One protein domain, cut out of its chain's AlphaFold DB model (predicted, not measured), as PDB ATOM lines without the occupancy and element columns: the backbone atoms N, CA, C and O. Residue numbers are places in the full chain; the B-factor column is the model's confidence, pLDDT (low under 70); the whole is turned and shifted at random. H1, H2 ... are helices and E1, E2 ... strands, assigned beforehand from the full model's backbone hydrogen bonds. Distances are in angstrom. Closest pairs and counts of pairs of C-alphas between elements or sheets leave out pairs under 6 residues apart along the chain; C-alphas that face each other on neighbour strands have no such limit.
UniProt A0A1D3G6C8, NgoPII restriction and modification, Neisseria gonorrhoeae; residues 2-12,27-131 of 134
ATOM      1  N   ASN A   2      15.443 130.331 357.310       86.44
ATOM      2  CA  ASN A   2      16.713 130.577 356.631       86.44
ATOM      3  C   ASN A   2      16.633 131.888 355.827       86.44
ATOM      4  O   ASN A   2      15.627 132.598 355.874       86.44
ATOM      5  N   ILE A   3      17.685 132.218 355.077       88.62
ATOM      6  CA  ILE A   3      17.729 133.452 354.281       88.62
ATOM      7  C   ILE A   3      16.627 133.540 353.209       88.62
ATOM      8  O   ILE A   3      16.150 134.634 352.918       88.62
ATOM      9  N   ILE A   4      16.172 132.415 352.648       87.94
ATOM     10  CA  ILE A   4      15.108 132.400 351.631       87.94
ATOM     11  C   ILE A   4      13.784 132.830 352.262       87.94
ATOM     12  O   ILE A   4      13.083 133.672 351.703       87.94
ATOM     13  N   ASP A   5      13.473 132.312 353.453       87.12
ATOM     14  CA  ASP A   5      12.279 132.706 354.205       87.12
ATOM     15  C   ASP A   5      12.280 134.220 354.496       87.12
ATOM     16  O   ASP A   5      11.263 134.897 354.333       87.12
ATOM     17  N   ALA A   6      13.439 134.772 354.871       85.75
ATOM     18  CA  ALA A   6      13.606 136.206 355.091       85.75
ATOM     19  C   ALA A   6      13.383 137.018 353.804       85.75
ATOM     20  O   ALA A   6      12.674 138.021 353.826       85.75
ATOM     21  N   ILE A   7      13.917 136.573 352.661       86.56
ATOM     22  CA  ILE A   7      13.694 137.230 351.361       86.56
ATOM     23  C   ILE A   7      12.209 137.195 350.968       86.56
ATOM     24  O   ILE A   7      11.683 138.191 350.474       86.56
ATOM     25  N   ILE A   8      11.507 136.088 351.221       86.06
ATOM     26  CA  ILE A   8      10.059 135.992 350.988       86.06
ATOM     27  C   ILE A   8       9.309 136.992 351.877       86.06
ATOM     28  O   ILE A   8       8.429 137.708 351.396       86.06
ATOM     29  N   ASN A   9       9.674 137.091 353.158       84.62
ATOM     30  CA  ASN A   9       9.077 138.067 354.070       84.62
ATOM     31  C   ASN A   9       9.314 139.510 353.604       84.62
ATOM     32  O   ASN A   9       8.387 140.315 353.688       84.62
ATOM     33  N   LEU A  10      10.506 139.815 353.071       85.56
ATOM     34  CA  LEU A  10      10.834 141.112 352.470       85.56
ATOM     35  C   LEU A  10       9.963 141.401 351.246       85.56
ATOM     36  O   LEU A  10       9.426 142.496 351.119       85.56
ATOM     37  N   ALA A  11       9.823 140.429 350.342       85.31
ATOM     38  CA  ALA A  11       9.041 140.586 349.119       85.31
ATOM     39  C   ALA A  11       7.548 140.809 349.412       85.31
ATOM     40  O   ALA A  11       6.900 141.602 348.735       85.31
ATOM     41  N   ASN A  12       7.022 140.146 350.445       83.44
ATOM     42  CA  ASN A  12       5.630 140.291 350.878       83.44
ATOM     43  C   ASN A  12       5.383 141.555 351.713       83.44
ATOM     44  O   ASN A  12       4.257 142.044 351.757       83.44
ATOM     45  N   ARG A  27      19.698 160.373 365.942       46.62
ATOM     46  CA  ARG A  27      19.198 159.732 364.707       46.62
ATOM     47  C   ARG A  27      20.072 158.588 364.173       46.62
ATOM     48  O   ARG A  27      19.564 157.716 363.479       46.62
ATOM     49  N   ALA A  28      21.383 158.606 364.422       45.97
ATOM     50  CA  ALA A  28      22.296 157.562 363.944       45.97
ATOM     51  C   ALA A  28      22.173 156.263 364.750       45.97
ATOM     52  O   ALA A  28      21.981 155.208 364.150       45.97
ATOM     53  N   ASN A  29      22.177 156.359 366.082       47.62
ATOM     54  CA  ASN A  29      21.984 155.206 366.963       47.62
ATOM     55  C   ASN A  29      20.588 154.607 366.774       47.62
ATOM     56  O   ASN A  29      20.470 153.417 366.511       47.62
ATOM     57  N   GLN A  30      19.556 155.456 366.727       56.66
ATOM     58  CA  GLN A  30      18.169 155.034 366.496       56.66
ATOM     59  C   GLN A  30      17.966 154.337 365.147       56.66
ATOM     60  O   GLN A  30      17.204 153.382 365.058       56.66
ATOM     61  N   ALA A  31      18.645 154.788 364.086       59.31
ATOM     62  CA  ALA A  31      18.567 154.131 362.782       59.31
ATOM     63  C   ALA A  31      19.234 152.746 362.781       59.31
ATOM     64  O   ALA A  31      18.836 151.885 361.999       59.31
ATOM     65  N   GLY A  32      20.253 152.557 363.623       60.91
ATOM     66  CA  GLY A  32      20.916 151.276 363.823       60.91
ATOM     67  C   GLY A  32      20.047 150.302 364.610       60.91
ATOM     68  O   GLY A  32      19.793 149.205 364.129       60.91
ATOM     69  N   ASP A  33      19.512 150.744 365.744       71.44
ATOM     70  CA  ASP A  33      18.643 149.918 366.587       71.44
ATOM     71  C   ASP A  33      17.351 149.551 365.828       71.44
ATOM     72  O   ASP A  33      16.895 148.411 365.855       71.44
ATOM     73  N   ALA A  34      16.813 150.481 365.027       78.00
ATOM     74  CA  ALA A  34      15.689 150.205 364.134       78.00
ATOM     75  C   ALA A  34      16.031 149.198 363.018       78.00
ATOM     76  O   ALA A  34      15.150 148.460 362.580       78.00
ATOM     77  N   LEU A  35      17.281 149.158 362.537       81.94
ATOM     78  CA  LEU A  35      17.711 148.162 361.551       81.94
ATOM     79  C   LEU A  35      17.812 146.776 362.189       81.94
ATOM     80  O   LEU A  35      17.374 145.809 361.578       81.94
ATOM     81  N   GLU A  36      18.354 146.678 363.399       85.38
ATOM     82  CA  GLU A  36      18.424 145.415 364.138       85.38
ATOM     83  C   GLU A  36      17.026 144.848 364.404       85.38
ATOM     84  O   GLU A  36      16.764 143.683 364.102       85.38
ATOM     85  N   GLU A  37      16.097 145.678 364.884       85.81
ATOM     86  CA  GLU A  37      14.708 145.267 365.110       85.81
ATOM     87  C   GLU A  37      14.006 144.876 363.805       85.81
ATOM     88  O   GLU A  37      13.355 143.832 363.748       85.81
ATOM     89  N   TYR A  38      14.212 145.641 362.730       86.00
ATOM     90  CA  TYR A  38      13.704 145.297 361.404       86.00
ATOM     91  C   TYR A  38      14.238 143.944 360.912       86.00
ATOM     92  O   TYR A  38      13.474 143.127 360.401       86.00
ATOM     93  N   VAL A  39      15.539 143.686 361.067       88.88
ATOM     94  CA  VAL A  39      16.158 142.415 360.673       88.88
ATOM     95  C   VAL A  39      15.594 141.264 361.501       88.88
ATOM     96  O   VAL A  39      15.270 140.221 360.931       88.88
ATOM     97  N   LYS A  40      15.401 141.447 362.813       90.31
ATOM     98  CA  LYS A  40      14.730 140.440 363.643       90.31
ATOM     99  C   LYS A  40      13.339 140.149 363.096       90.31
ATOM    100  O   LYS A  40      13.057 138.993 362.804       90.31
ATOM    101  N   ASP A  41      12.522 141.179 362.871       89.00
ATOM    102  CA  ASP A  41      11.161 141.031 362.345       89.00
ATOM    103  C   ASP A  41      11.107 140.392 360.959       89.00
ATOM    104  O   ASP A  41      10.196 139.606 360.679       89.00
ATOM    105  N   LEU A  42      12.111 140.658 360.125       90.69
ATOM    106  CA  LEU A  42      12.271 140.048 358.815       90.69
ATOM    107  C   LEU A  42      12.492 138.539 358.916       90.69
ATOM    108  O   LEU A  42      11.811 137.764 358.241       90.69
ATOM    109  N   PHE A  43      13.416 138.112 359.776       92.12
ATOM    110  CA  PHE A  43      13.698 136.695 359.986       92.12
ATOM    111  C   PHE A  43      12.604 135.990 360.789       92.12
ATOM    112  O   PHE A  43      12.391 134.799 360.603       92.12
ATOM    113  N   SER A  44      11.859 136.671 361.658       91.62
ATOM    114  CA  SER A  44      10.752 136.043 362.386       91.62
ATOM    115  C   SER A  44       9.403 136.120 361.676       91.62
ATOM    116  O   SER A  44       8.487 135.374 362.049       91.62
ATOM    117  N   GLY A  45       9.266 136.968 360.656       89.00
ATOM    118  CA  GLY A  45       7.998 137.251 359.987       89.00
ATOM    119  C   GLY A  45       6.984 137.890 360.939       89.00
ATOM    120  O   GLY A  45       5.823 137.485 360.960       89.00
ATOM    121  N   SER A  46       7.430 138.816 361.794       87.69
ATOM    122  CA  SER A  46       6.625 139.367 362.900       87.69
ATOM    123  C   SER A  46       6.140 140.804 362.708       87.69
ATOM    124  O   SER A  46       5.608 141.374 363.653       87.69
ATOM    125  N   PHE A  47       6.243 141.364 361.499       82.50
ATOM    126  CA  PHE A  47       5.862 142.753 361.192       82.50
ATOM    127  C   PHE A  47       4.467 143.169 361.687       82.50
ATOM    128  O   PHE A  47       4.288 144.295 362.133       82.50
ATOM    129  N   ASN A  48       3.492 142.258 361.634       83.88
ATOM    130  CA  ASN A  48       2.092 142.538 361.978       83.88
ATOM    131  C   ASN A  48       1.656 141.897 363.307       83.88
ATOM    132  O   ASN A  48       0.461 141.749 363.563       83.88
ATOM    133  N   LEU A  49       2.608 141.446 364.127       85.31
ATOM    134  CA  LEU A  49       2.320 140.818 365.415       85.31
ATOM    135  C   LEU A  49       2.353 141.852 366.537       85.31
ATOM    136  O   LEU A  49       3.179 142.761 366.538       85.31
ATOM    137  N   ASN A  50       1.491 141.677 367.539       89.38
ATOM    138  CA  ASN A  50       1.625 142.440 368.779       89.38
ATOM    139  C   ASN A  50       2.856 141.983 369.579       89.38
ATOM    140  O   ASN A  50       3.421 140.920 369.319       89.38
ATOM    141  N   GLU A  51       3.255 142.766 370.579       85.88
ATOM    142  CA  GLU A  51       4.476 142.531 371.360       85.88
ATOM    143  C   GLU A  51       4.552 141.115 371.959       85.88
ATOM    144  O   GLU A  51       5.545 140.413 371.774       85.88
ATOM    145  N   THR A  52       3.476 140.635 372.583       92.00
ATOM    146  CA  THR A  52       3.427 139.288 373.172       92.00
ATOM    147  C   THR A  52       3.609 138.193 372.119       92.00
ATOM    148  O   THR A  52       4.362 137.236 372.316       92.00
ATOM    149  N   GLN A  53       2.939 138.326 370.973       91.38
ATOM    150  CA  GLN A  53       3.069 137.394 369.853       91.38
ATOM    151  C   GLN A  53       4.466 137.448 369.231       91.38
ATOM    152  O   GLN A  53       5.013 136.405 368.868       91.38
ATOM    153  N   ARG A  54       5.052 138.644 369.135       90.88
ATOM    154  CA  ARG A  54       6.399 138.893 368.618       90.88
ATOM    155  C   ARG A  54       7.452 138.222 369.494       90.88
ATOM    156  O   ARG A  54       8.240 137.446 368.967       90.88
ATOM    157  N   ILE A  55       7.381 138.384 370.818       90.31
ATOM    158  CA  ILE A  55       8.262 137.697 371.780       90.31
ATOM    159  C   ILE A  55       8.150 136.174 371.627       90.31
ATOM    160  O   ILE A  55       9.157 135.476 371.486       90.31
ATOM    161  N   ALA A  56       6.924 135.644 371.583       93.94
ATOM    162  CA  ALA A  56       6.701 134.210 371.405       93.94
ATOM    163  C   ALA A  56       7.216 133.696 370.048       93.94
ATOM    164  O   ALA A  56       7.676 132.555 369.942       93.94
ATOM    165  N   ARG A  57       7.142 134.519 368.995       93.81
ATOM    166  CA  ARG A  57       7.661 134.189 367.667       93.81
ATOM    167  C   ARG A  57       9.186 134.218 367.646       93.81
ATOM    168  O   ARG A  57       9.784 133.277 367.127       93.81
ATOM    169  N   HIS A  58       9.804 135.234 368.243       94.12
ATOM    170  CA  HIS A  58      11.255 135.358 368.367       94.12
ATOM    171  C   HIS A  58      11.845 134.167 369.119       94.12
ATOM    172  O   HIS A  58      12.760 133.538 368.604       94.12
ATOM    173  N   ALA A  59      11.253 133.760 370.246       93.75
ATOM    174  CA  ALA A  59      11.710 132.597 371.014       93.75
ATOM    175  C   ALA A  59      11.714 131.279 370.207       93.75
ATOM    176  O   ALA A  59      12.524 130.382 370.457       93.75
ATOM    177  N   LYS A  60      10.814 131.153 369.220       95.19
ATOM    178  CA  LYS A  60      10.756 129.992 368.314       95.19
ATOM    179  C   LYS A  60      11.818 130.052 367.217       95.19
ATOM    180  O   LYS A  60      12.326 129.008 366.820       95.19
ATOM    181  N   VAL A  61      12.104 131.247 366.705       96.19
ATOM    182  CA  VAL A  61      12.962 131.460 365.530       96.19
ATOM    183  C   VAL A  61      14.432 131.579 365.913       96.19
ATOM    184  O   VAL A  61      15.282 130.985 365.253       96.19
ATOM    185  N   PHE A  62      14.728 132.304 366.985       97.06
ATOM    186  CA  PHE A  62      16.086 132.575 367.423       97.06
ATOM    187  C   PHE A  62      16.486 131.623 368.551       97.06
ATOM    188  O   PHE A  62      15.696 131.323 369.453       97.06
ATOM    189  N   SER A  63      17.719 131.130 368.489       96.44
ATOM    190  CA  SER A  63      18.384 130.459 369.610       96.44
ATOM    191  C   SER A  63      19.069 131.475 370.522       96.44
ATOM    192  O   SER A  63      19.097 131.274 371.733       96.44
ATOM    193  N   TYR A  64      19.543 132.590 369.961       96.19
ATOM    194  CA  TYR A  64      20.223 133.657 370.688       96.19
ATOM    195  C   TYR A  64      19.821 135.037 370.164       96.19
ATOM    196  O   TYR A  64      19.684 135.233 368.955       96.19
ATOM    197  N   LEU A  65      19.664 135.989 371.083       94.31
ATOM    198  CA  LEU A  65      19.555 137.417 370.797       94.31
ATOM    199  C   LEU A  65      20.742 138.105 371.476       94.31
ATOM    200  O   LEU A  65      20.971 137.901 372.670       94.31
ATOM    201  N   GLY A  66      21.515 138.843 370.684       90.31
ATOM    202  CA  GLY A  66      22.797 139.422 371.059       90.31
ATOM    203  C   GLY A  66      22.707 140.610 372.005       90.31
ATOM    204  O   GLY A  66      21.646 140.992 372.500       90.31
ATOM    205  N   ASN A  67      23.875 141.188 372.265       86.00
ATOM    206  CA  ASN A  67      24.030 142.414 373.033       86.00
ATOM    207  C   ASN A  67      25.011 143.354 372.321       86.00
ATOM    208  O   ASN A  67      25.746 142.941 371.433       86.00
ATOM    209  N   ASN A  68      25.083 144.602 372.779       79.56
ATOM    210  CA  ASN A  68      25.847 145.659 372.108       79.56
ATOM    211  C   ASN A  68      27.382 145.491 372.157       79.56
ATOM    212  O   ASN A  68      28.098 146.314 371.590       79.56
ATOM    213  N   SER A  69      27.896 144.487 372.871       81.12
ATOM    214  CA  SER A  69      29.323 144.334 373.182       81.12
ATOM    215  C   SER A  69      29.955 143.083 372.573       81.12
ATOM    216  O   SER A  69      31.183 142.997 372.516       81.12
ATOM    217  N   ASN A  70      29.157 142.100 372.147       87.81
ATOM    218  CA  ASN A  70      29.650 140.793 371.727       87.81
ATOM    219  C   ASN A  70      28.880 140.280 370.505       87.81
ATOM    220  O   ASN A  70      27.650 140.308 370.528       87.81
ATOM    221  N   PRO A  71      29.573 139.733 369.492       88.06
ATOM    222  CA  PRO A  71      28.903 139.066 368.385       88.06
ATOM    223  C   PRO A  71      28.287 137.725 368.830       88.06
ATOM    224  O   PRO A  71      28.712 137.158 369.848       88.06
ATOM    225  N   PRO A  72      27.347 137.168 368.044       92.50
ATOM    226  CA  PRO A  72      26.613 137.813 366.948       92.50
ATOM    227  C   PRO A  72      25.401 138.615 367.467       92.50
ATOM    228  O   PRO A  72      24.945 138.394 368.591       92.50
ATOM    229  N   ASP A  73      24.818 139.480 366.631       92.19
ATOM    230  CA  ASP A  73      23.600 140.238 366.985       92.19
ATOM    231  C   ASP A  73      22.370 139.332 367.173       92.19
ATOM    232  O   ASP A  73      21.484 139.613 367.985       92.19
ATOM    233  N   ALA A  74      22.309 138.212 366.447       94.88
ATOM    234  CA  ALA A  74      21.348 137.138 366.689       94.88
ATOM    235  C   ALA A  74      21.844 135.796 366.127       94.88
ATOM    236  O   ALA A  74      22.691 135.750 365.237       94.88
ATOM    237  N   MET A  75      21.269 134.688 366.600       96.31
ATOM    238  CA  MET A  75      21.406 133.379 365.952       96.31
ATOM    239  C   MET A  75      20.043 132.781 365.647       96.31
ATOM    240  O   MET A  75      19.176 132.698 366.525       96.31
ATOM    241  N   LEU A  76      19.871 132.315 364.411       96.50
ATOM    242  CA  LEU A  76      18.738 131.480 364.044       96.50
ATOM    243  C   LEU A  76      18.916 130.095 364.659       96.50
ATOM    244  O   LEU A  76      19.980 129.475 364.564       96.50
ATOM    245  N   ARG A  77      17.842 129.585 365.257       96.44
ATOM    246  CA  ARG A  77      17.822 128.234 365.811       96.44
ATOM    247  C   ARG A  77      18.065 127.219 364.702       96.44
ATOM    248  O   ARG A  77      17.335 127.213 363.709       96.44
ATOM    249  N   ASN A  78      19.057 126.351 364.890       94.62
ATOM    250  CA  ASN A  78      19.526 125.392 363.883       94.62
ATOM    251  C   ASN A  78      19.835 126.034 362.511       94.62
ATOM    252  O   ASN A  78      19.671 125.383 361.481       94.62
ATOM    253  N   GLY A  79      20.233 127.309 362.490       94.31
ATOM    254  CA  GLY A  79      20.554 128.043 361.268       94.31
ATOM    255  C   GLY A  79      21.718 129.008 361.460       94.31
ATOM    256  O   GLY A  79      22.550 128.821 362.352       94.31
ATOM    257  N   ASP A  80      21.754 130.037 360.626       95.12
ATOM    258  CA  ASP A  80      22.879 130.965 360.520       95.12
ATOM    259  C   ASP A  80      22.930 131.987 361.667       95.12
ATOM    260  O   ASP A  80      21.924 132.300 362.317       95.12
ATOM    261  N   ALA A  81      24.123 132.527 361.906       94.94
ATOM    262  CA  ALA A  81      24.313 133.714 362.726       94.94
ATOM    263  C   ALA A  81      24.006 134.973 361.901       94.94
ATOM    264  O   ALA A  81      24.228 135.015 360.692       94.94
ATOM    265  N   ILE A  82      23.497 136.012 362.554       93.75
ATOM    266  CA  ILE A  82      23.135 137.282 361.929       93.75
ATOM    267  C   ILE A  82      23.983 138.381 362.554       93.75
ATOM    268  O   ILE A  82      24.040 138.502 363.777       93.75
ATOM    269  N   GLU A  83      24.590 139.197 361.699       91.19
ATOM    270  CA  GLU A  83      25.368 140.370 362.079       91.19
ATOM    271  C   GLU A  83      24.856 141.597 361.310       91.19
ATOM    272  O   GLU A  83      24.794 141.617 360.077       91.19
ATOM    273  N   VAL A  84      24.500 142.649 362.034       87.31
ATOM    274  CA  VAL A  84      23.970 143.902 361.513       87.31
ATOM    275  C   VAL A  84      25.073 144.954 361.540       87.31
ATOM    276  O   VAL A  84      25.558 145.378 362.586       87.31
ATOM    277  N   LYS A  85      25.487 145.425 360.361       80.06
ATOM    278  CA  LYS A  85      26.523 146.462 360.240       80.06
ATOM    279  C   LYS A  85      25.920 147.814 359.870       80.06
ATOM    280  O   LYS A  85      25.280 147.976 358.827       80.06
ATOM    281  N   LYS A  86      26.189 148.813 360.716       72.50
ATOM    282  CA  LYS A  86      25.894 150.231 360.472       72.50
ATOM    283  C   LYS A  86      26.959 150.768 359.500       72.50
ATOM    284  O   LYS A  86      28.133 150.822 359.849       72.50
ATOM    285  N   ILE A  87      26.578 151.109 358.264       64.31
ATOM    286  CA  ILE A  87      27.489 151.740 357.292       64.31
ATOM    287  C   ILE A  87      27.284 153.255 357.378       64.31
ATOM    288  O   ILE A  87      26.201 153.756 357.074       64.31
ATOM    289  N   GLU A  88      28.307 153.984 357.828       53.06
ATOM    290  CA  GLU A  88      28.190 155.412 358.150       53.06
ATOM    291  C   GLU A  88      28.417 156.351 356.952       53.06
ATOM    292  O   GLU A  88      27.911 157.474 356.974       53.06
ATOM    293  N   SER A  89      29.096 155.921 355.877       51.78
ATOM    294  CA  SER A  89      29.303 156.767 354.688       51.78
ATOM    295  C   SER A  89      29.178 156.021 353.353       51.78
ATOM    296  O   SER A  89      29.470 154.829 353.249       51.78
ATOM    297  N   LYS A  90      28.747 156.750 352.312       50.09
ATOM    298  CA  LYS A  90      28.524 156.238 350.944       50.09
ATOM    299  C   LYS A  90      29.791 155.672 350.292       50.09
ATOM    300  O   LYS A  90      29.686 154.744 349.496       50.09
ATOM    301  N   ASP A  91      30.951 156.187 350.700       51.00
ATOM    302  CA  ASP A  91      32.276 155.802 350.202       51.00
ATOM    303  C   ASP A  91      33.065 154.927 351.185       51.00
ATOM    304  O   ASP A  91      34.177 154.497 350.877       51.00
ATOM    305  N   SER A  92      32.512 154.620 352.367       49.97
ATOM    306  CA  SER A  92      33.092 153.577 353.206       49.97
ATOM    307  C   SER A  92      32.883 152.236 352.506       49.97
ATOM    308  O   SER A  92      31.822 151.613 352.587       49.97
ATOM    309  N   ALA A  93      33.922 151.753 351.817       49.34
ATOM    310  CA  ALA A  93      34.148 150.316 351.764       49.34
ATOM    311  C   ALA A  93      33.909 149.786 353.185       49.34
ATOM    312  O   ALA A  93      34.348 150.448 354.129       49.34
ATOM    313  N   LEU A  94      33.173 148.673 353.336       48.75
ATOM    314  CA  LEU A  94      33.036 147.958 354.613       48.75
ATOM    315  C   LEU A  94      34.382 148.054 355.320       48.75
ATOM    316  O   LEU A  94      35.347 147.509 354.792       48.75
ATOM    317  N   ALA A  95      34.470 148.860 356.381       43.91
ATOM    318  CA  ALA A  95      35.754 149.257 356.930       43.91
ATOM    319  C   ALA A  95      36.500 147.981 357.327       43.91
ATOM    320  O   ALA A  95      36.171 147.345 358.325       43.91
ATOM    321  N   LEU A  96      37.491 147.590 356.521       43.50
ATOM    322  CA  LEU A  96      38.327 146.399 356.722       43.50
ATOM    323  C   LEU A  96      39.264 146.573 357.934       43.50
ATOM    324  O   LEU A  96      40.099 145.722 358.213       43.50
ATOM    325  N   ASN A  97      39.147 147.702 358.630       35.78
ATOM    326  CA  ASN A  97      40.124 148.269 359.542       35.78
ATOM    327  C   ASN A  97      39.776 148.099 361.032       35.78
ATOM    328  O   ASN A  97      40.410 148.737 361.867       35.78
ATOM    329  N   SER A  98      38.846 147.209 361.399       43.47
ATOM    330  CA  SER A  98      38.782 146.708 362.789       43.47
ATOM    331  C   SER A  98      38.668 145.185 362.922       43.47
ATOM    332  O   SER A  98      39.091 144.637 363.933       43.47
ATOM    333  N   SER A  99      38.183 144.477 361.900       52.06
ATOM    334  CA  SER A  99      38.422 143.046 361.631       52.06
ATOM    335  C   SER A  99      37.733 142.682 360.311       52.06
ATOM    336  O   SER A  99      36.683 143.238 359.989       52.06
ATOM    337  N   HIS A 100      38.319 141.789 359.510       59.12
ATOM    338  CA  HIS A 100      37.668 141.332 358.281       59.12
ATOM    339  C   HIS A 100      36.358 140.593 358.608       59.12
ATOM    340  O   HIS A 100      36.334 139.834 359.581       59.12
ATOM    341  N   PRO A 101      35.284 140.785 357.811       65.94
ATOM    342  CA  PRO A 101      34.060 140.015 357.983       65.94
ATOM    343  C   PRO A 101      34.394 138.525 357.893       65.94
ATOM    344  O   PRO A 101      35.030 138.073 356.939       65.94
ATOM    345  N   LYS A 102      34.006 137.775 358.923       79.44
ATOM    346  CA  LYS A 102      34.205 136.331 358.986       79.44
ATOM    347  C   LYS A 102      33.068 135.671 358.222       79.44
ATOM    348  O   LYS A 102      31.913 136.032 358.398       79.44
ATOM    349  N   SER A 103      33.371 134.675 357.399       83.75
ATOM    350  CA  SER A 103      32.321 133.873 356.763       83.75
ATOM    351  C   SER A 103      31.611 132.962 357.765       83.75
ATOM    352  O   SER A 103      30.457 132.607 357.553       83.75
ATOM    353  N   LYS A 104      32.307 132.590 358.847       90.25
ATOM    354  CA  LYS A 104      31.847 131.614 359.828       90.25
ATOM    355  C   LYS A 104      32.100 132.066 361.257       90.25
ATOM    356  O   LYS A 104      33.092 132.738 361.549       90.25
ATOM    357  N   LEU A 105      31.207 131.644 362.135       91.75
ATOM    358  CA  LEU A 105      31.284 131.789 363.575       91.75
ATOM    359  C   LEU A 105      31.523 130.409 364.181       91.75
ATOM    360  O   LEU A 105      30.817 129.467 363.832       91.75
ATOM    361  N   SER A 106      32.485 130.292 365.091       93.81
ATOM    362  CA  SER A 106      32.771 129.054 365.824       93.81
ATOM    363  C   SER A 106      32.451 129.237 367.302       93.81
ATOM    364  O   SER A 106      32.714 130.304 367.857       93.81
ATOM    365  N   VAL A 107      31.927 128.194 367.950       93.88
ATOM    366  CA  VAL A 107      31.615 128.193 369.392       93.88
ATOM    367  C   VAL A 107      32.852 128.463 370.266       93.88
ATOM    368  O   VAL A 107      32.743 128.998 371.375       93.88
ATOM    369  N   ASP A 108      34.046 128.175 369.747       92.75
ATOM    370  CA  ASP A 108      35.320 128.391 370.433       92.75
ATOM    371  C   ASP A 108      35.800 129.847 370.386       92.75
ATOM    372  O   ASP A 108      36.732 130.205 371.108       92.75
ATOM    373  N   ASP A 109      35.147 130.724 369.612       90.31
ATOM    374  CA  ASP A 109      35.530 132.133 369.528       90.31
ATOM    375  C   ASP A 109      35.472 132.790 370.924       90.31
ATOM    376  O   ASP A 109      34.490 132.685 371.673       90.31
ATOM    377  N   SER A 110      36.577 133.430 371.315       90.25
ATOM    378  CA  SER A 110      36.748 134.058 372.627       90.25
ATOM    379  C   SER A 110      35.876 135.297 372.812       90.25
ATOM    380  O   SER A 110      35.656 135.722 373.943       90.25
ATOM    381  N   MET A 111      35.394 135.894 371.717       89.75
ATOM    382  CA  MET A 111      34.527 137.071 371.752       89.75
ATOM    383  C   MET A 111      33.067 136.726 372.067       89.75
ATOM    384  O   MET A 111      32.289 137.629 372.376       89.75
ATOM    385  N   LEU A 112      32.685 135.448 372.002       91.69
ATOM    386  CA  LEU A 112      31.321 135.003 372.265       91.69
ATOM    387  C   LEU A 112      31.007 134.980 373.755       91.69
ATOM    388  O   LEU A 112      31.771 134.466 374.578       91.69
ATOM    389  N   THR A 113      29.812 135.451 374.097       94.12
ATOM    390  CA  THR A 113      29.295 135.298 375.457       94.12
ATOM    391  C   THR A 113      28.990 133.838 375.768       94.12
ATOM    392  O   THR A 113      28.622 133.057 374.889       94.12
ATOM    393  N   LYS A 114      29.043 133.474 377.055       93.75
ATOM    394  CA  LYS A 114      28.595 132.154 377.515       93.75
ATOM    395  C   LYS A 114      27.148 131.862 377.091       93.75
ATOM    396  O   LYS A 114      26.861 130.765 376.635       93.75
ATOM    397  N   ALA A 115      26.266 132.862 377.160       94.75
ATOM    398  CA  ALA A 115      24.875 132.727 376.730       94.75
ATOM    399  C   ALA A 115      24.740 132.384 375.236       94.75
ATOM    400  O   ALA A 115      23.872 131.596 374.883       94.75
ATOM    401  N   CYS A 116      25.604 132.928 374.370       95.56
ATOM    402  CA  CYS A 116      25.638 132.566 372.952       95.56
ATOM    403  C   CYS A 116      26.123 131.124 372.743       95.56
ATOM    404  O   CYS A 116      25.552 130.389 371.938       95.56
ATOM    405  N   LYS A 117      27.171 130.711 373.468       95.19
ATOM    406  CA  LYS A 117      27.714 129.345 373.381       95.19
ATOM    407  C   LYS A 117      26.694 128.306 373.847       95.19
ATOM    408  O   LYS A 117      26.511 127.296 373.182       95.19
ATOM    409  N   ASP A 118      25.971 128.614 374.921       96.25
ATOM    410  CA  ASP A 118      24.985 127.725 375.545       96.25
ATOM    411  C   ASP A 118      23.578 127.822 374.904       96.25
ATOM    412  O   ASP A 118      22.657 127.119 375.322       96.25
ATOM    413  N   ALA A 119      23.385 128.689 373.899       94.94
ATOM    414  CA  ALA A 119      22.084 128.977 373.284       94.94
ATOM    415  C   ALA A 119      21.440 127.761 372.591       94.94
ATOM    416  O   ALA A 119      20.213 127.617 372.548       94.94
ATOM    417  N   GLU A 120      22.273 126.893 372.020       96.06
ATOM    418  CA  GLU A 120      21.906 125.600 371.449       96.06
ATOM    419  C   GLU A 120      23.158 124.718 371.317       96.06
ATOM    420  O   GLU A 120      24.256 125.141 371.663       96.06
ATOM    421  N   LYS A 121      23.017 123.488 370.814       96.12
ATOM    422  CA  LYS A 121      24.180 122.664 370.460       96.12
ATOM    423  C   LYS A 121      24.636 123.021 369.046       96.12
ATOM    424  O   LYS A 121      23.895 122.775 368.098       96.12
ATOM    425  N   TRP A 122      25.832 123.583 368.913       95.81
ATOM    426  CA  TRP A 122      26.444 123.944 367.634       95.81
ATOM    427  C   TRP A 122      27.973 123.996 367.772       95.81
ATOM    428  O   TRP A 122      28.486 124.176 368.873       95.81
ATOM    429  N   GLU A 123      28.687 123.835 366.659       95.19
ATOM    430  CA  GLU A 123      30.155 123.965 366.594       95.19
ATOM    431  C   GLU A 123      30.553 125.147 365.704       95.19
ATOM    432  O   GLU A 123      31.402 125.962 366.066       95.19
ATOM    433  N   GLU A 124      29.882 125.267 364.556       95.06
ATOM    434  CA  GLU A 124      30.114 126.300 363.555       95.06
ATOM    435  C   GLU A 124      28.787 126.738 362.910       95.06
ATOM    436  O   GLU A 124      27.867 125.929 362.757       95.06
ATOM    437  N   LYS A 125      28.682 128.019 362.549       94.62
ATOM    438  CA  LYS A 125      27.557 128.614 361.810       94.62
ATOM    439  C   LYS A 125      28.072 129.584 360.752       94.62
ATOM    440  O   LYS A 125      29.044 130.296 361.008       94.62
ATOM    441  N   ASP A 126      27.404 129.666 359.607       93.62
ATOM    442  CA  ASP A 126      27.659 130.735 358.637       93.62
ATOM    443  C   ASP A 126      27.125 132.078 359.169       93.62
ATOM    444  O   ASP A 126      26.208 132.111 359.996       93.62
ATOM    445  N   ILE A 127      27.722 133.189 358.727       91.62
ATOM    446  CA  ILE A 127      27.322 134.542 359.144       91.62
ATOM    447  C   ILE A 127      26.639 135.276 357.990       91.62
ATOM    448  O   ILE A 127      27.227 135.499 356.930       91.62
ATOM    449  N   ILE A 128      25.408 135.722 358.230       91.06
ATOM    450  CA  ILE A 128      24.661 136.609 357.341       91.06
ATOM    451  C   ILE A 128      24.899 138.055 357.774       91.06
ATOM    452  O   ILE A 128      24.556 138.447 358.890       91.06
ATOM    453  N   TYR A 129      25.446 138.861 356.864       87.88
ATOM    454  CA  TYR A 129      25.660 140.290 357.084       87.88
ATOM    455  C   TYR A 129      24.514 141.123 356.517       87.88
ATOM    456  O   TYR A 129      24.336 141.210 355.301       87.88
ATOM    457  N   ASN A 130      23.808 141.824 357.399       83.56
ATOM    458  CA  ASN A 130      22.763 142.764 357.020       83.56
ATOM    459  C   ASN A 130      23.281 144.189 357.174       83.56
ATOM    460  O   ASN A 130      23.681 144.620 358.253       83.56
ATOM    461  N   CYS A 131      23.267 144.944 356.082       80.62
ATOM    462  CA  CYS A 131      23.736 146.319 356.081       80.62
ATOM    463  C   CYS A 131      22.736 147.235 355.386       80.62
ATOM    464  O   CYS A 131      22.114 146.875 354.385       80.62
TER     465      CYS A 131
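What this domain is: This is residues 2 to 12 and 27 to 131 of the 134 residues of the protein "NgoPII restriction and modification" of Neisseria gonorrhoeae (UniProt A0A1D3G6C8). One strongly twisted sheet of five strands forms a wall, and the long helix H2 packs over one face of it, along its strand E3. H1 and H3 both meet H2 near its last residues, little H4 only grazes the sheet, and a long loop, residues 87 to 103, swings away from the core. The printed part has 116 residues with four named helices and five named strands, in the order H1 H2 H3 E1 E2 E3 E4 H4 E5. The sheet is mixed, in the order E1 E2 E3 E5 E4, and the class is mixed, helices and strands. The whole is compact, with a radius of gyration of the C-alphas of 14.4 A and spans of 40 by 36 by 25 A.

How they stand to each other: E1, residues 62 to 67, E2, residues 70 to 76, and E3, residues 81 to 86, form a meander, each strand the antiparallel neighbour of the one before. E1 and E2 are a hairpin, with N 66 and O 73 2.8 A apart, within hydrogen-bond range. E2 and E3 are a hairpin too, with N 82 and O 74 at 2.8 A. E5, residues 124 to 131, is staggered: residues 127 to 131 pair parallel with E3, with N 83 and O 128 at 2.9 A, and residues 124 to 126 pair antiparallel with edge strand E4, residues 104 to 106, with N 105 and O 125 at 2.8 A. H2, residues 27 to 44, is on the sheet at a height of 8.4 A, over E3 and along the strands, at 20 degrees to E3 on the local plane. H3, residues 51 to 61, is also on the sheet, and the two helices on one face make two layers with it. H2 touches H3 with residues 40 to 44 alone, closest at the C-alphas of Ser 44 and Val 61, 6.0 A, at a steep tilt of 64 degrees. H1, residues 3 to 12, touches H2 at its residues 42 to 44 alone, closest at the C-alphas of Ala 6 and Phe 43, 4.9 A, about perpendicular at 75 degrees. H1 is not on the sheet, and H1 and H3 are apart. H4, residues 114 to 117, only grazes the sheet with residues 115 to 117. Every O i to N i+4 pair is within hydrogen-bond range in H1 and H2, 6 of 7 are in H3, and H4 is too short for such a pair.

Where its parts are: E5 measures 22.3 A and ends at C-alpha 131 (23.736, 146.319, 356.081). E3 measures 16.7 A, E2 16.3 A and E1 13.8 A; E4 and H4 are short. H2 measures 25.3 A, from C-alpha 27 (19.198, 159.732, 364.707). H3 measures 15.1 A, and H1 14.3 A from C-alpha 3 (17.729, 133.452, 354.281).

The domain as a whole: The C-alphas farthest apart are those of Thr 52 and Asp 91, 40.4 A. Residues 13 to 26 are not printed, and C-alphas 12 and 27 are 27.4 A apart across this cut. The link from E3 to E4 is long. Low pLDDT, under 70, falls on residues 27 to 32 and 87 to 101 of this model.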